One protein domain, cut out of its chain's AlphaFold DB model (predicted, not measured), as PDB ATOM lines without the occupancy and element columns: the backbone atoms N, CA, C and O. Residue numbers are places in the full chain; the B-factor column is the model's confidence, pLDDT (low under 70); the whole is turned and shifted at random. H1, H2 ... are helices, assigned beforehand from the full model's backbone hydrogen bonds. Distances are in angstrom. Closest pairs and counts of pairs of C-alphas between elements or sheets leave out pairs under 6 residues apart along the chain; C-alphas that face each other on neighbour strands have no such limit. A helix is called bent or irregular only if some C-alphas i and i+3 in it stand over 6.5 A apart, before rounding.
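Overview. This is residues 160 to 284 of the 284 residues of the protein "Hypothetical protein" of Adineta steineri (UniProt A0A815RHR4). Two long helices, H4 and H5, fold back on each other as a helical hairpin that makes the longest axis, while H1 and the last part of H3 cross each other beside its open end, with the start of H1 packing on H4. A sharp kink in H3 turns its earlier part away from the hairpin as a stem, with the short H2 packed on it, and the turn of residues 248 to 254 sticks out at the hairpin's closed end. The printed part has 125 residues with five named helices, H1 to H5 in chain order, and no named strand; the class is all helix. The whole is compact, with a radius of gyration of the C-alphas of 15.8 A and spans of 48 by 41 by 26 A.

Along the chain. H1, residues 164 to 177, begins at C-alpha 164 (38.600, 51.525, -1.673) and is 19.8 A long from first to last C-alpha. H2 is residues 189 to 193, 7.6 A. H3, residues 201 to 221, is 26.4 A long and has a kink of 69 degrees near residue 215; it is irregular, with C-alphas 212 and 215 7.7 A apart. H4, residues 225 to 248, is 34.7 A long and begins at C-alpha 225 (40.508, 44.798, -9.130). H5, residues 255 to 282, is 39.4 A long, has a kink of 38 degrees near residue 262, and ends at C-alpha 282 (36.765, 36.685, -15.698); it is irregular, with C-alphas 258 and 261 7.3 A apart.

Arrangement. H1 touches residues 212 to 220 of H3, opposite ways at a steep tilt of 48 degrees; the closest C-alphas are those of Ser 171 and Ser 216, 4.1 A apart. Residues 164 to 168 of H1 touch residues 227 to 235 of H4, the same way at a steep tilt of 58 degrees, closest at the C-alphas of Ser 164 and Glu 227, 5.1 A. H2 touches residues 203 to 211 of H3, closest at the C-alphas of Gly 192 and His 204, 4.2 A. H3 and H5 are close but not clearly touching, about perpendicular at 76 degrees, with the C-alphas of Tyr 213 and Gln 269 closest at 7.2 A. H4 and H5 form a hairpin and touch, opposite ways at a shallow tilt of 22 degrees, with the C-alphas of Asn 239 and Leu 266 closest at 6.4 A. H1 and H5 are apart. In H1 and H4 every O i to N i+4 pair is within hydrogen-bond range; in H3 14 of 17 are, in H5 22 of 24, and in H2 0 of 1, beside 2 of 2 O i to N i+3 pairs.

Size, cuts and confidence. The two C-alphas farthest apart, those of Leu 253 and Lys 284, are 49.4 A apart. The printed part has no cut. The link from H1 to H2, 11 residues, is long, and the link from H3 to H4 is tight. The mean pLDDT of the printed part is 87.9; residues 283 to 284 are under 70.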
ATOM      1  N   ASN A 160      42.031  61.478  -8.181       87.50
ATOM      2  CA  ASN A 160      42.723  60.197  -8.278       87.50
ATOM      3  C   ASN A 160      42.427  59.388  -7.019       87.50
ATOM      4  O   ASN A 160      42.963  59.665  -5.948       87.50
ATOM      5  N   ILE A 161      41.534  58.414  -7.158       87.25
ATOM      6  CA  ILE A 161      41.076  57.584  -6.052       87.25
ATOM      7  C   ILE A 161      41.625  56.185  -6.251       87.25
ATOM      8  O   ILE A 161      41.179  55.475  -7.148       87.25
ATOM      9  N   ASN A 162      42.546  55.808  -5.373       85.25
ATOM     10  CA  ASN A 162      42.992  54.427  -5.240       85.25
ATOM     11  C   ASN A 162      42.375  53.804  -3.972       85.25
ATOM     12  O   ASN A 162      41.993  52.649  -3.957       85.25
ATOM     13  N   ASP A 163      42.124  54.580  -2.912       89.81
ATOM     14  CA  ASP A 163      41.543  54.011  -1.693       89.81
ATOM     15  C   ASP A 163      40.092  53.520  -1.887       89.81
ATOM     16  O   ASP A 163      39.163  54.298  -2.139       89.81
ATOM     17  N   SER A 164      39.898  52.212  -1.679       89.00
ATOM     18  CA  SER A 164      38.600  51.525  -1.673       89.00
ATOM     19  C   SER A 164      37.545  52.202  -0.791       89.00
ATOM     20  O   SER A 164      36.376  52.250  -1.175       89.00
ATOM     21  N   ARG A 165      37.937  52.749   0.369       90.19
ATOM     22  CA  ARG A 165      37.009  53.366   1.333       90.19
ATOM     23  C   ARG A 165      36.452  54.672   0.799       90.19
ATOM     24  O   ARG A 165      35.250  54.916   0.865       90.19
ATOM     25  N   LEU A 166      37.329  55.508   0.249       90.69
ATOM     26  CA  LEU A 166      36.949  56.800  -0.302       90.69
ATOM     27  C   LEU A 166      36.077  56.617  -1.549       90.69
ATOM     28  O   LEU A 166      35.040  57.271  -1.671       90.69
ATOM     29  N   ALA A 167      36.429  55.670  -2.423       90.81
ATOM     30  CA  ALA A 167      35.588  55.299  -3.559       90.81
ATOM     31  C   ALA A 167      34.225  54.744  -3.122       90.81
ATOM     32  O   ALA A 167      33.210  55.081  -3.727       90.81
ATOM     33  N   PHE A 168      34.177  53.934  -2.059       90.12
ATOM     34  CA  PHE A 168      32.921  53.442  -1.501       90.12
ATOM     35  C   PHE A 168      32.045  54.594  -0.994       90.12
ATOM     36  O   PHE A 168      30.872  54.669  -1.357       90.12
ATOM     37  N   ILE A 169      32.607  55.521  -0.216       91.12
ATOM     38  CA  ILE A 169      31.875  56.685   0.306       91.12
ATOM     39  C   ILE A 169      31.335  57.544  -0.842       91.12
ATOM     40  O   ILE A 169      30.159  57.899  -0.815       91.12
ATOM     41  N   LEU A 170      32.141  57.813  -1.872       92.94
ATOM     42  CA  LEU A 170      31.703  58.569  -3.052       92.94
ATOM     43  C   LEU A 170      30.661  57.817  -3.889       92.94
ATOM     44  O   LEU A 170      29.720  58.414  -4.408       92.94
ATOM     45  N   SER A 171      30.778  56.493  -3.983       92.00
ATOM     46  CA  SER A 171      29.766  55.638  -4.607       92.00
ATOM     47  C   SER A 171      28.427  55.731  -3.867       92.00
ATOM     48  O   SER A 171      27.374  55.819  -4.510       92.00
ATOM     49  N   GLN A 172      28.442  55.730  -2.530       90.19
ATOM     50  CA  GLN A 172      27.225  55.891  -1.733       90.19
ATOM     51  C   GLN A 172      26.681  57.320  -1.802       90.19
ATOM     52  O   GLN A 172      25.480  57.495  -1.982       90.19
ATOM     53  N   SER A 173      27.529  58.350  -1.736       91.75
ATOM     54  CA  SER A 173      27.067  59.736  -1.865       91.75
ATOM     55  C   SER A 173      26.409  59.972  -3.225       91.75
ATOM     56  O   SER A 173      25.331  60.555  -3.282       91.75
ATOM     57  N   ALA A 174      26.985  59.439  -4.304       92.56
ATOM     58  CA  ALA A 174      26.403  59.481  -5.641       92.56
ATOM     59  C   ALA A 174      25.006  58.843  -5.711       92.56
ATOM     60  O   ALA A 174      24.109  59.402  -6.343       92.56
ATOM     61  N   PHE A 175      24.807  57.705  -5.036       90.44
ATOM     62  CA  PHE A 175      23.501  57.052  -4.937       90.44
ATOM     63  C   PHE A 175      22.468  57.956  -4.249       90.44
ATOM     64  O   PHE A 175      21.370  58.156  -4.773       90.44
ATOM     65  N   PHE A 176      22.837  58.543  -3.108       89.50
ATOM     66  CA  PHE A 176      21.945  59.403  -2.328       89.50
ATOM     67  C   PHE A 176      21.684  60.764  -2.991       89.50
ATOM     68  O   PHE A 176      20.575  61.282  -2.879       89.50
ATOM     69  N   HIS A 177      22.650  61.332  -3.722       90.56
ATOM     70  CA  HIS A 177      22.479  62.610  -4.426       90.56
ATOM     71  C   HIS A 177      21.384  62.567  -5.497       90.56
ATOM     72  O   HIS A 177      20.759  63.588  -5.757       90.56
ATOM     73  N   LEU A 178      21.110  61.399  -6.085       86.81
ATOM     74  CA  LEU A 178      20.004  61.217  -7.030       86.81
ATOM     75  C   LEU A 178      18.634  61.040  -6.343       86.81
ATOM     76  O   LEU A 178      17.634  60.849  -7.031       86.81
ATOM     77  N   GLY A 179      18.566  61.113  -5.008       82.75
ATOM     78  CA  GLY A 179      17.325  60.968  -4.235       82.75
ATOM     79  C   GLY A 179      16.890  59.515  -4.008       82.75
ATOM     80  O   GLY A 179      15.781  59.259  -3.532       82.75
ATOM     81  N   ASN A 180      17.751  58.546  -4.322       81.19
ATOM     82  CA  ASN A 180      17.479  57.127  -4.102       81.19
ATOM     83  C   ASN A 180      17.718  56.764  -2.627       81.19
ATOM     84  O   ASN A 180      18.661  57.288  -2.037       81.19
ATOM     85  N   SER A 181      16.865  55.900  -2.038       73.44
ATOM     86  CA  SER A 181      17.063  55.116  -0.782       73.44
ATOM     87  C   SER A 181      15.840  55.027   0.138       73.44
ATOM     88  O   SER A 181      15.752  54.083   0.924       73.44
ATOM     89  N   ASN A 182      14.928  56.003   0.085       73.88
ATOM     90  CA  ASN A 182      13.947  56.206   1.160       73.88
ATOM     91  C   ASN A 182      12.544  55.670   0.848       73.88
ATOM     92  O   ASN A 182      11.776  55.413   1.770       73.88
ATOM     93  N   SER A 183      12.188  55.477  -0.423       84.31
ATOM     94  CA  SER A 183      10.898  54.895  -0.801       84.31
ATOM     95  C   SER A 183      10.961  54.263  -2.190       84.31
ATOM     96  O   SER A 183      11.804  54.621  -3.001       84.31
ATOM     97  N   PHE A 184      10.043  53.343  -2.496       83.75
ATOM     98  CA  PHE A 184       9.922  52.797  -3.855       83.75
ATOM     99  C   PHE A 184       9.464  53.843  -4.880       83.75
ATOM    100  O   PHE A 184       9.714  53.682  -6.069       83.75
ATOM    101  N   VAL A 185       8.829  54.925  -4.420       84.62
ATOM    102  CA  VAL A 185       8.334  56.014  -5.275       84.62
ATOM    103  C   VAL A 185       9.487  56.791  -5.912       84.62
ATOM    104  O   VAL A 185       9.299  57.401  -6.963       84.62
ATOM    105  N   THR A 186      10.685  56.764  -5.319       85.44
ATOM    106  CA  THR A 186      11.842  57.443  -5.912       85.44
ATOM    107  C   THR A 186      12.488  56.654  -7.052       85.44
ATOM    108  O   THR A 186      13.249  57.249  -7.813       85.44
ATOM    109  N   ILE A 187      12.155  55.366  -7.249       88.56
ATOM    110  CA  ILE A 187      12.582  54.621  -8.443       88.56
ATOM    111  C   ILE A 187      11.830  55.159  -9.656       88.56
ATOM    112  O   ILE A 187      10.619  54.990  -9.794       88.56
ATOM    113  N   ASP A 188      12.570  55.769 -10.576       87.75
ATOM    114  CA  ASP A 188      11.989  56.294 -11.799       87.75
ATOM    115  C   ASP A 188      11.844  55.201 -12.861       87.75
ATOM    116  O   ASP A 188      12.776  54.888 -13.596       87.75
ATOM    117  N   ILE A 189      10.648  54.620 -12.954       89.50
ATOM    118  CA  ILE A 189      10.326  53.579 -13.944       89.50
ATOM    119  C   ILE A 189      10.337  54.155 -15.371       89.50
ATOM    120  O   ILE A 189      10.610  53.427 -16.327       89.50
ATOM    121  N   SER A 190      10.085  55.462 -15.529       86.81
ATOM    122  CA  SER A 190       9.995  56.109 -16.845       86.81
ATOM    123  C   SER A 190      11.311  56.057 -17.626       86.81
ATOM    124  O   SER A 190      11.294  55.941 -18.851       86.81
ATOM    125  N   THR A 191      12.449  56.027 -16.925       89.56
ATOM    126  CA  THR A 191      13.783  55.913 -17.536       89.56
ATOM    127  C   THR A 191      13.959  54.596 -18.292       89.56
ATOM    128  O   THR A 191      14.677  54.545 -19.288       89.56
ATOM    129  N   GLY A 192      13.244  53.546 -17.873       89.12
ATOM    130  CA  GLY A 192      13.237  52.243 -18.530       89.12
ATOM    131  C   GLY A 192      12.657  52.257 -19.941       89.12
ATOM    132  O   GLY A 192      12.971  51.369 -20.725       89.12
ATOM    133  N   PHE A 193      11.837  53.259 -20.263       88.94
ATOM    134  CA  PHE A 193      11.124  53.381 -21.537       88.94
ATOM    135  C   PHE A 193      11.736  54.436 -22.471       88.94
ATOM    136  O   PHE A 193      11.199  54.709 -23.547       88.94
ATOM    137  N   VAL A 194      12.870  55.036 -22.096       89.00
ATOM    138  CA  VAL A 194      13.556  56.037 -22.924       89.00
ATOM    139  C   VAL A 194      14.056  55.369 -24.208       89.00
ATOM    140  O   VAL A 194      14.963  54.546 -24.180       89.00
ATOM    141  N   GLY A 195      13.447  55.700 -25.351       83.56
ATOM    142  CA  GLY A 195      13.846  55.181 -26.667       83.56
ATOM    143  C   GLY A 195      13.373  53.778 -27.024       83.56
ATOM    144  O   GLY A 195      13.719  53.297 -28.102       83.56
ATOM    145  N   ILE A 196      12.606  53.111 -26.156       86.25
ATOM    146  CA  ILE A 196      12.169  51.729 -26.370       86.25
ATOM    147  C   ILE A 196      10.635  51.675 -26.349       86.25
ATOM    148  O   ILE A 196      10.035  51.713 -25.278       86.25
ATOM    149  N   PRO A 197       9.975  51.575 -27.520       81.94
ATOM    150  CA  PRO A 197       8.512  51.550 -27.591       81.94
ATOM    151  C   PRO A 197       7.906  50.177 -27.250       81.94
ATOM    152  O   PRO A 197       6.701  50.071 -27.045       81.94
ATOM    153  N   ILE A 198       8.717  49.114 -27.222       87.62
ATOM    154  CA  ILE A 198       8.266  47.730 -27.025       87.62
ATOM    155  C   ILE A 198       8.607  47.289 -25.608       87.62
ATOM    156  O   ILE A 198       9.770  47.329 -25.225       87.62
ATOM    157  N   TYR A 199       7.630  46.783 -24.856       89.00
ATOM    158  CA  TYR A 199       7.865  46.275 -23.506       89.00
ATOM    159  C   TYR A 199       8.722  44.998 -23.515       89.00
ATOM    160  O   TYR A 199       8.279  43.926 -23.926       89.00
ATOM    161  N   LEU A 200       9.959  45.124 -23.030       93.25
ATOM    162  CA  LEU A 200      10.939  44.048 -22.880       93.25
ATOM    163  C   LEU A 200      11.491  44.083 -21.446       93.25
ATOM    164  O   LEU A 200      12.428  44.846 -21.190       93.25
ATOM    165  N   PRO A 201      10.938  43.289 -20.504       92.31
ATOM    166  CA  PRO A 201      11.187  43.435 -19.065       92.31
ATOM    167  C   PRO A 201      12.666  43.532 -18.683       92.31
ATOM    168  O   PRO A 201      13.044  44.365 -17.865       92.31
ATOM    169  N   ILE A 202      13.510  42.714 -19.316       93.38
ATOM    170  CA  ILE A 202      14.948  42.653 -19.038       93.38
ATOM    171  C   ILE A 202      15.632  43.978 -19.397       93.38
ATOM    172  O   ILE A 202      16.380  44.519 -18.590       93.38
ATOM    173  N   ILE A 203      15.354  44.531 -20.581       91.62
ATOM    174  CA  ILE A 203      15.996  45.769 -21.043       91.62
ATOM    175  C   ILE A 203      15.539  46.958 -20.194       91.62
ATOM    176  O   ILE A 203      16.367  47.746 -19.744       91.62
ATOM    177  N   HIS A 204      14.237  47.044 -19.908       92.75
ATOM    178  CA  HIS A 204      13.681  48.111 -19.072       92.75
ATOM    179  C   HIS A 204      14.260  48.032 -17.657       92.75
ATOM    180  O   HIS A 204      14.667  49.048 -17.101       92.75
ATOM    181  N   GLY A 205      14.379  46.821 -17.101       92.62
ATOM    182  CA  GLY A 205      15.013  46.587 -15.807       92.62
ATOM    183  C   GLY A 205      16.474  47.037 -15.768       92.62
ATOM    184  O   GLY A 205      16.879  47.683 -14.805       92.62
ATOM    185  N   ILE A 206      17.251  46.767 -16.824       92.38
ATOM    186  CA  ILE A 206      18.647  47.225 -16.933       92.38
ATOM    187  C   ILE A 206      18.723  48.752 -17.000       92.38
ATOM    188  O   ILE A 206      19.549  49.344 -16.311       92.38
ATOM    189  N   LEU A 207      17.870  49.407 -17.789       93.56
ATOM    190  CA  LEU A 207      17.855  50.869 -17.896       93.56
ATOM    191  C   LEU A 207      17.451  51.540 -16.577       93.56
ATOM    192  O   LEU A 207      18.124  52.473 -16.135       93.56
ATOM    193  N   ILE A 208      16.424  51.019 -15.899       93.75
ATOM    194  CA  ILE A 208      16.016  51.490 -14.567       93.75
ATOM    195  C   ILE A 208      17.164  51.293 -13.573       93.75
ATOM    196  O   ILE A 208      17.523  52.227 -12.850       93.75
ATOM    197  N   TYR A 209      17.795  50.116 -13.577       92.56
ATOM    198  CA  TYR A 209      18.946  49.822 -12.729       92.56
ATOM    199  C   TYR A 209      20.104  50.797 -12.983       92.56
ATOM    200  O   TYR A 209      20.618  51.393 -12.037       92.56
ATOM    201  N   LEU A 210      20.476  51.020 -14.246       93.06
ATOM    202  CA  LEU A 210      21.525  51.968 -14.620       93.06
ATOM    203  C   LEU A 210      21.169  53.396 -14.204       93.06
ATOM    204  O   LEU A 210      22.034  54.096 -13.693       93.06
ATOM    205  N   SER A 211      19.912  53.819 -14.344       92.75
ATOM    206  CA  SER A 211      19.484  55.148 -13.889       92.75
ATOM    207  C   SER A 211      19.590  55.318 -12.366       92.75
ATOM    208  O   SER A 211      19.896  56.408 -11.886       92.75
ATOM    209  N   THR A 212      19.399  54.234 -11.606       92.94
ATOM    210  CA  THR A 212      19.389  54.242 -10.135       92.94
ATOM    211  C   THR A 212      20.796  54.087  -9.540       92.94
ATOM    212  O   THR A 212      21.150  54.785  -8.591       92.94
ATOM    213  N   TYR A 213      21.614  53.187 -10.091       92.19
ATOM    214  CA  TYR A 213      22.919  52.802  -9.533       92.19
ATOM    215  C   TYR A 213      24.110  53.156 -10.416       92.19
ATOM    216  O   TYR A 213      25.249  53.026  -9.971       92.19
ATOM    217  N   GLY A 214      23.896  53.598 -11.656       91.88
ATOM    218  CA  GLY A 214      24.989  53.791 -12.609       91.88
ATOM    219  C   GLY A 214      26.041  54.780 -12.113       91.88
ATOM    220  O   GLY A 214      27.227  54.542 -12.312       91.88
ATOM    221  N   LEU A 215      25.645  55.833 -11.391       92.62
ATOM    222  CA  LEU A 215      26.597  56.805 -10.849       92.62
ATOM    223  C   LEU A 215      27.475  56.210  -9.735       92.62
ATOM    224  O   LEU A 215      28.665  56.504  -9.661       92.62
ATOM    225  N   SER A 216      26.919  55.318  -8.912       92.06
ATOM    226  CA  SER A 216      27.680  54.538  -7.931       92.06
ATOM    227  C   SER A 216      28.673  53.597  -8.605       92.06
ATOM    228  O   SER A 216      29.829  53.521  -8.198       92.06
ATOM    229  N   ILE A 217      28.244  52.921  -9.677       91.25
ATOM    230  CA  ILE A 217      29.099  52.010 -10.448       91.25
ATOM    231  C   ILE A 217      30.299  52.761 -11.023       91.25
ATOM    232  O   ILE A 217      31.415  52.257 -10.929       91.25
ATOM    233  N   VAL A 218      30.095  53.970 -11.558       92.12
ATOM    234  CA  VAL A 218      31.177  54.786 -12.129       92.12
ATOM    235  C   VAL A 218      32.315  55.009 -11.129       92.12
ATOM    236  O   VAL A 218      33.476  54.843 -11.493       92.12
ATOM    237  N   TRP A 219      32.022  55.295  -9.858       92.25
ATOM    238  CA  TRP A 219      33.069  55.445  -8.838       92.25
ATOM    239  C   TRP A 219      33.836  54.151  -8.569       92.25
ATOM    240  O   TRP A 219      35.053  54.183  -8.396       92.25
ATOM    241  N   LEU A 220      33.153  53.005  -8.597       88.94
ATOM    242  CA  LEU A 220      33.783  51.694  -8.420       88.94
ATOM    243  C   LEU A 220      34.640  51.278  -9.628       88.94
ATOM    244  O   LEU A 220      35.524  50.427  -9.479       88.94
ATOM    245  N   LEU A 221      34.414  51.868 -10.811       88.19
ATOM    246  CA  LEU A 221      35.266  51.653 -11.987       88.19
ATOM    247  C   LEU A 221      36.670  52.218 -11.809       88.19
ATOM    248  O   LEU A 221      37.607  51.645 -12.357       88.19
ATOM    249  N   LYS A 222      36.814  53.291 -11.020       89.00
ATOM    250  CA  LYS A 222      38.108  53.933 -10.760       89.00
ATOM    251  C   LYS A 222      39.075  53.016 -10.003       89.00
ATOM    252  O   LYS A 222      40.282  53.147 -10.158       89.00
ATOM    253  N   LEU A 223      38.535  52.096  -9.201       89.50
ATOM    254  CA  LEU A 223      39.314  51.190  -8.365       89.50
ATOM    255  C   LEU A 223      39.974  50.071  -9.168       89.50
ATOM    256  O   LEU A 223      39.379  49.515 -10.106       89.50
ATOM    257  N   SER A 224      41.158  49.669  -8.703       87.81
ATOM    258  CA  SER A 224      41.807  48.428  -9.123       87.81
ATOM    259  C   SER A 224      40.958  47.200  -8.759       87.81
ATOM    260  O   SER A 224      40.024  47.267  -7.956       87.81
ATOM    261  N   LYS A 225      41.265  46.041  -9.356       84.88
ATOM    262  CA  LYS A 225      40.508  44.798  -9.130       84.88
ATOM    263  C   LYS A 225      40.471  44.400  -7.648       84.88
ATOM    264  O   LYS A 225      39.413  44.022  -7.151       84.88
ATOM    265  N   GLU A 226      41.600  44.517  -6.952       85.94
ATOM    266  CA  GLU A 226      41.735  44.165  -5.532       85.94
ATOM    267  C   GLU A 226      40.964  45.140  -4.636       85.94
ATOM    268  O   GLU A 226      40.131  44.731  -3.825       85.94
ATOM    269  N   GLU A 227      41.145  46.446  -4.843       88.06
ATOM    270  CA  GLU A 227      40.435  47.483  -4.085       88.06
ATOM    271  C   GLU A 227      38.924  47.430  -4.315       88.06
ATOM    272  O   GLU A 227      38.136  47.698  -3.402       88.06
ATOM    273  N   ARG A 228      38.494  47.019  -5.511       86.50
ATOM    274  CA  ARG A 228      37.078  46.805  -5.801       86.50
ATOM    275  C   ARG A 228      36.506  45.674  -4.952       86.50
ATOM    276  O   ARG A 228      35.434  45.858  -4.382       86.50
ATOM    277  N   ILE A 229      37.216  44.555  -4.790       85.75
ATOM    278  CA  ILE A 229      36.793  43.472  -3.884       85.75
ATOM    279  C   ILE A 229      36.695  43.995  -2.445       85.75
ATOM    280  O   ILE A 229      35.698  43.735  -1.771       85.75
ATOM    281  N   HIS A 230      37.653  44.808  -1.992       87.62
ATOM    282  CA  HIS A 230      37.567  45.444  -0.673       87.62
ATOM    283  C   HIS A 230      36.329  46.343  -0.524       87.62
ATOM    284  O   HIS A 230      35.648  46.271   0.500       87.62
ATOM    285  N   SER A 231      35.984  47.133  -1.544       86.38
ATOM    286  CA  SER A 231      34.772  47.968  -1.529       86.38
ATOM    287  C   SER A 231      33.474  47.141  -1.494       86.38
ATOM    288  O   SER A 231      32.510  47.524  -0.828       86.38
ATOM    289  N   LEU A 232      33.447  45.965  -2.138       85.81
ATOM    290  CA  LEU A 232      32.320  45.029  -2.044       85.81
ATOM    291  C   LEU A 232      32.198  44.433  -0.651       85.81
ATOM    292  O   LEU A 232      31.094  44.343  -0.120       85.81
ATOM    293  N   LEU A 233      33.318  44.021  -0.056       86.12
ATOM    294  CA  LEU A 233      33.326  43.498   1.305       86.12
ATOM    295  C   LEU A 233      32.776  44.553   2.271       86.12
ATOM    296  O   LEU A 233      31.897  44.242   3.066       86.12
ATOM    297  N   GLN A 234      33.179  45.818   2.126       87.62
ATOM    298  CA  GLN A 234      32.607  46.928   2.899       87.62
ATOM    299  C   GLN A 234      31.087  47.054   2.696       87.62
ATOM    300  O   GLN A 234      30.347  47.112   3.679       87.62
ATOM    301  N   LEU A 235      30.606  47.025   1.446       87.12
ATOM    302  CA  LEU A 235      29.172  47.084   1.136       87.12
ATOM    303  C   LEU A 235      28.394  45.914   1.761       87.12
ATOM    304  O   LEU A 235      27.353  46.118   2.381       87.12
ATOM    305  N   THR A 236      28.889  44.686   1.597       87.56
ATOM    306  CA  THR A 236      28.237  43.477   2.122       87.56
ATOM    307  C   THR A 236      28.196  43.474   3.646       87.56
ATOM    308  O   THR A 236      27.152  43.157   4.213       87.56
ATOM    309  N   LEU A 237      29.268  43.908   4.317       88.94
ATOM    310  CA  LEU A 237      29.309  44.032   5.774       88.94
ATOM    311  C   LEU A 237      28.290  45.058   6.280       88.94
ATOM    312  O   LEU A 237      27.500  44.731   7.164       88.94
ATOM    313  N   ILE A 238      28.241  46.254   5.683       88.19
ATOM    314  CA  ILE A 238      27.271  47.302   6.053       88.19
ATOM    315  C   ILE A 238      25.829  46.830   5.821       88.19
ATOM    316  O   ILE A 238      24.951  47.051   6.652       88.19
ATOM    317  N   ASN A 239      25.575  46.139   4.712       89.19
ATOM    318  CA  ASN A 239      24.229  45.665   4.403       89.19
ATOM    319  C   ASN A 239      23.813  44.510   5.314       89.19
ATOM    320  O   ASN A 239      22.675  44.478   5.777       89.19
ATOM    321  N   SER A 240      24.735  43.596   5.627       88.81
ATOM    322  CA  SER A 240      24.475  42.499   6.560       88.81
ATOM    323  C   SER A 240      24.195  43.003   7.977       88.81
ATOM    324  O   SER A 240      23.261  42.517   8.611       88.81
ATOM    325  N   SER A 241      24.921  44.022   8.453       90.06
ATOM    326  CA  SER A 241      24.677  44.618   9.769       90.06
ATOM    327  C   SER A 241      23.339  45.357   9.813       90.06
ATOM    328  O   SER A 241      22.589  45.204  10.774       90.06
ATOM    329  N   PHE A 242      22.976  46.076   8.747       90.06
ATOM    330  CA  PHE A 242      21.669  46.725   8.638       90.06
ATOM    331  C   PHE A 242      20.512  45.712   8.643       90.06
ATOM    332  O   PHE A 242      19.541  45.883   9.383       90.06
ATOM    333  N   VAL A 243      20.629  44.626   7.871       90.94
ATOM    334  CA  VAL A 243      19.630  43.543   7.850       90.94
ATOM    335  C   VAL A 243      19.557  42.829   9.203       90.94
ATOM    336  O   VAL A 243      18.455  42.522   9.658       90.94
ATOM    337  N   LEU A 244      20.688  42.623   9.887       91.81
ATOM    338  CA  LEU A 244      20.718  42.064  11.241       91.81
ATOM    339  C   LEU A 244      19.962  42.960  12.235       91.81
ATOM    340  O   LEU A 244      19.141  42.453  12.996       91.81
ATOM    341  N   CYS A 245      20.171  44.279  12.201       91.19
ATOM    342  CA  CYS A 245      19.434  45.225  13.047       91.19
ATOM    343  C   CYS A 245      17.919  45.147  12.810       91.19
ATOM    344  O   CYS A 245      17.148  45.078  13.769       91.19
ATOM    345  N   ILE A 246      17.489  45.096  11.546       91.94
ATOM    346  CA  ILE A 246      16.073  44.930  11.178       91.94
ATOM    347  C   ILE A 246      15.529  43.596  11.686       91.94
ATOM    348  O   ILE A 246      14.419  43.539  12.214       91.94
ATOM    349  N   PHE A 247      16.313  42.526  11.564       90.44
ATOM    350  CA  PHE A 247      15.927  41.208  12.044       90.44
ATOM    351  C   PHE A 247      15.741  41.181  13.568       90.44
ATOM    352  O   PHE A 247      14.746  40.636  14.051       90.44
ATOM    353  N   LEU A 248      16.648  41.808  14.324       93.31
ATOM    354  CA  LEU A 248      16.525  41.948  15.780       93.31
ATOM    355  C   LEU A 248      15.279  42.759  16.168       93.31
ATOM    356  O   LEU A 248      14.619  42.443  17.155       93.31
ATOM    357  N   GLN A 249      14.919  43.761  15.365       91.25
ATOM    358  CA  GLN A 249      13.741  44.604  15.579       91.25
ATOM    359  C   GLN A 249      12.472  44.089  14.877       91.25
ATOM    360  O   GLN A 249      11.490  44.824  14.796       91.25
ATOM    361  N   ARG A 250      12.424  42.832  14.398       91.69
ATOM    362  CA  ARG A 250      11.318  42.348  13.536       91.69
ATOM    363  C   ARG A 250       9.916  42.465  14.138       91.69
ATOM    364  O   ARG A 250       8.945  42.468  13.389       91.69
ATOM    365  N   TYR A 251       9.815  42.480  15.468       91.06
ATOM    366  CA  TYR A 251       8.549  42.562  16.202       91.06
ATOM    367  C   TYR A 251       8.128  43.997  16.530       91.06
ATOM    368  O   TYR A 251       7.005  44.210  16.979       91.06
ATOM    369  N   HIS A 252       9.008  44.979  16.324       90.50
ATOM    370  CA  HIS A 252       8.635  46.375  16.472       90.50
ATOM    371  C   HIS A 252       7.698  46.757  15.322       90.50
ATOM    372  O   HIS A 252       7.988  46.502  14.148       90.50
ATOM    373  N   LEU A 253       6.558  47.365  15.661       86.56
ATOM    374  CA  LEU A 253       5.573  47.783  14.669       86.56
ATOM    375  C   LEU A 253       6.233  48.679  13.610       86.56
ATOM    376  O   LEU A 253       7.079  49.519  13.913       86.56
ATOM    377  N   PHE A 254       5.848  48.466  12.354       84.88
ATOM    378  CA  PHE A 254       6.271  49.239  11.182       84.88
ATOM    379  C   PHE A 254       7.727  49.100  10.716       84.88
ATOM    380  O   PHE A 254       8.087  49.727   9.722       84.88
ATOM    381  N   VAL A 255       8.559  48.246  11.323       89.38
ATOM    382  CA  VAL A 255       9.946  48.048  10.847       89.38
ATOM    383  C   VAL A 255       9.977  47.602   9.384       89.38
ATOM    384  O   VAL A 255      10.655  48.209   8.558       89.38
ATOM    385  N   TRP A 256       9.178  46.600   9.016       83.94
ATOM    386  CA  TRP A 256       9.145  46.127   7.633       83.94
ATOM    387  C   TRP A 256       8.574  47.164   6.668       83.94
ATOM    388  O   TRP A 256       9.116  47.334   5.585       83.94
ATOM    389  N   THR A 257       7.537  47.911   7.045       85.00
ATOM    390  CA  THR A 257       6.946  48.919   6.149       85.00
ATOM    391  C   THR A 257       7.863  50.124   5.940       85.00
ATOM    392  O   THR A 257       7.926  50.649   4.834       85.00
ATOM    393  N   VAL A 258       8.601  50.543   6.974       86.75
ATOM    394  CA  VAL A 258       9.510  51.700   6.910       86.75
ATOM    395  C   VAL A 258      10.829  51.337   6.230       86.75
ATOM    396  O   VAL A 258      11.345  52.113   5.428       86.75
ATOM    397  N   PHE A 259      11.382  50.154   6.513       89.25
ATOM    398  CA  PHE A 259      12.727  49.798   6.056       89.25
ATOM    399  C   PHE A 259      12.771  48.874   4.835       89.25
ATOM    400  O   PHE A 259      13.836  48.773   4.224       89.25
ATOM    401  N   ALA A 260      11.664  48.239   4.420       88.88
ATOM    402  CA  ALA A 260      11.660  47.370   3.235       88.88
ATOM    403  C   ALA A 260      12.195  48.047   1.960       88.88
ATOM    404  O   ALA A 260      13.009  47.410   1.287       88.88
ATOM    405  N   PRO A 261      11.842  49.311   1.631       89.81
ATOM    406  CA  PRO A 261      12.416  49.975   0.462       89.81
ATOM    407  C   PRO A 261      13.940  50.035   0.541       89.81
ATOM    408  O   PRO A 261      14.633  49.647  -0.396       89.81
ATOM    409  N   LYS A 262      14.475  50.441   1.696       89.69
ATOM    410  CA  LYS A 262      15.917  50.568   1.912       89.69
ATOM    411  C   LYS A 262      16.631  49.221   1.828       89.69
ATOM    412  O   LYS A 262      17.663  49.130   1.170       89.69
ATOM    413  N   VAL A 263      16.075  48.168   2.432       89.44
ATOM    414  CA  VAL A 263      16.621  46.803   2.312       89.44
ATOM    415  C   VAL A 263      16.654  46.368   0.852       89.44
ATOM    416  O   VAL A 263      17.684  45.884   0.393       89.44
ATOM    417  N   PHE A 264      15.574  46.601   0.102       90.44
ATOM    418  CA  PHE A 264      15.523  46.255  -1.315       90.44
ATOM    419  C   PHE A 264      16.623  46.964  -2.111       90.44
ATOM    420  O   PHE A 264      17.370  46.290  -2.817       90.44
ATOM    421  N   TYR A 265      16.787  48.283  -1.935       91.19
ATOM    422  CA  TYR A 265      17.844  49.042  -2.610       91.19
ATOM    423  C   TYR A 265      19.249  48.493  -2.317       91.19
ATOM    424  O   TYR A 265      20.093  48.435  -3.211       91.19
ATOM    425  N   LEU A 266      19.514  48.104  -1.069       89.56
ATOM    426  CA  LEU A 266      20.812  47.580  -0.645       89.56
ATOM    427  C   LEU A 266      21.061  46.155  -1.172       89.56
ATOM    428  O   LEU A 266      22.177  45.828  -1.595       89.56
ATOM    429  N   CYS A 267      20.026  45.313  -1.195       89.44
ATOM    430  CA  CYS A 267      20.083  43.961  -1.753       89.44
ATOM    431  C   CYS A 267      20.323  43.974  -3.267       89.44
ATOM    432  O   CYS A 267      21.175  43.240  -3.762       89.44
ATOM    433  N   THR A 268      19.627  44.827  -4.017       91.00
ATOM    434  CA  THR A 268      19.852  44.949  -5.465       91.00
ATOM    435  C   THR A 268      21.238  45.524  -5.754       91.00
ATOM    436  O   THR A 268      21.961  44.972  -6.582       91.00
ATOM    437  N   GLN A 269      21.680  46.557  -5.026       89.75
ATOM    438  CA  GLN A 269      23.027  47.113  -5.193       89.75
ATOM    439  C   GLN A 269      24.117  46.059  -4.962       89.75
ATOM    440  O   GLN A 269      25.047  45.953  -5.758       89.75
ATOM    441  N   THR A 270      23.999  45.256  -3.899       88.81
ATOM    442  CA  THR A 270      24.960  44.175  -3.610       88.81
ATOM    443  C   THR A 270      24.936  43.079  -4.657       88.81
ATOM    444  O   THR A 270      26.001  42.715  -5.152       88.81
ATOM    445  N   ALA A 271      23.755  42.584  -5.030       89.81
ATOM    446  CA  ALA A 271      23.619  41.523  -6.022       89.81
ATOM    447  C   ALA A 271      24.263  41.915  -7.360       89.81
ATOM    448  O   ALA A 271      25.092  41.178  -7.895       89.81
ATOM    449  N   PHE A 272      23.950  43.105  -7.874       87.50
ATOM    450  CA  PHE A 272      24.513  43.556  -9.143       87.50
ATOM    451  C   PHE A 272      26.005  43.884  -9.056       87.50
ATOM    452  O   PHE A 272      26.740  43.557  -9.985       87.50
ATOM    453  N   ASN A 273      26.485  44.468  -7.955       85.06
ATOM    454  CA  ASN A 273      27.917  44.717  -7.787       85.06
ATOM    455  C   ASN A 273      28.725  43.405  -7.706       85.06
ATOM    456  O   ASN A 273      29.832  43.332  -8.247       85.06
ATOM    457  N   LEU A 274      28.172  42.347  -7.099       86.62
ATOM    458  CA  LEU A 274      28.768  41.004  -7.117       86.62
ATOM    459  C   LEU A 274      28.814  40.426  -8.537       86.62
ATOM    460  O   LEU A 274      29.865  39.963  -8.969       86.62
ATOM    461  N   ILE A 275      27.713  40.513  -9.289       86.31
ATOM    462  CA  ILE A 275      27.671  40.072 -10.694       86.31
ATOM    463  C   ILE A 275      28.702  40.842 -11.527       86.31
ATOM    464  O   ILE A 275      29.483  40.247 -12.266       86.31
ATOM    465  N   TYR A 276      28.742  42.165 -11.381       83.00
ATOM    466  CA  TYR A 276      29.658  43.034 -12.111       83.00
ATOM    467  C   TYR A 276      31.124  42.682 -11.832       83.00
ATOM    468  O   TYR A 276      31.922  42.512 -12.754       83.00
ATOM    469  N   THR A 277      31.493  42.536 -10.564       79.44
ATOM    470  CA  THR A 277      32.869  42.182 -10.192       79.44
ATOM    471  C   THR A 277      33.244  40.766 -10.578       79.44
ATOM    472  O   THR A 277      34.380  40.553 -10.994       79.44
ATOM    473  N   TYR A 278      32.299  39.827 -10.544       83.94
ATOM    474  CA  TYR A 278      32.491  38.492 -11.091       83.94
ATOM    475  C   TYR A 278      32.796  38.538 -12.596       83.94
ATOM    476  O   TYR A 278      33.817  37.997 -13.021       83.94
ATOM    477  N   ILE A 279      32.001  39.265 -13.390       83.88
ATOM    478  CA  ILE A 279      32.228  39.442 -14.838       83.88
ATOM    479  C   ILE A 279      33.607  40.060 -15.101       83.88
ATOM    480  O   ILE A 279      34.392  39.535 -15.892       83.88
ATOM    481  N   MET A 280      33.941  41.137 -14.387       78.19
ATOM    482  CA  MET A 280      35.247  41.786 -14.513       78.19
ATOM    483  C   MET A 280      36.397  40.922 -13.996       78.19
ATOM    484  O   MET A 280      37.542  41.142 -14.374       78.19
ATOM    485  N   SER A 281      36.132  39.946 -13.125       76.88
ATOM    486  CA  SER A 281      37.166  39.026 -12.660       76.88
ATOM    487  C   SER A 281      37.561  38.000 -13.721       76.88
ATOM    488  O   SER A 281      38.728  37.603 -13.745       76.88
ATOM    489  N   ILE A 282      36.606  37.625 -14.580       79.25
ATOM    490  CA  ILE A 282      36.765  36.685 -15.698       79.25
ATOM    491  C   ILE A 282      37.414  37.368 -16.902       79.25
ATOM    492  O   ILE A 282      38.240  36.763 -17.585       79.25
ATOM    493  N   SER A 283      37.055  38.629 -17.147       67.06
ATOM    494  CA  SER A 283      37.727  39.504 -18.105       67.06
ATOM    495  C   SER A 283      39.181  39.719 -17.661       67.06
ATOM    496  O   SER A 283      39.436  40.550 -16.792       67.06
ATOM    497  N   LYS A 284      40.119  38.937 -18.208       45.50
ATOM    498  CA  LYS A 284      41.565  39.140 -18.028       45.50
ATOM    499  C   LYS A 284      42.011  40.499 -18.551       45.50
ATOM    500  O   LYS A 284      41.546  40.878 -19.649       45.50
TER     501      LYS A 284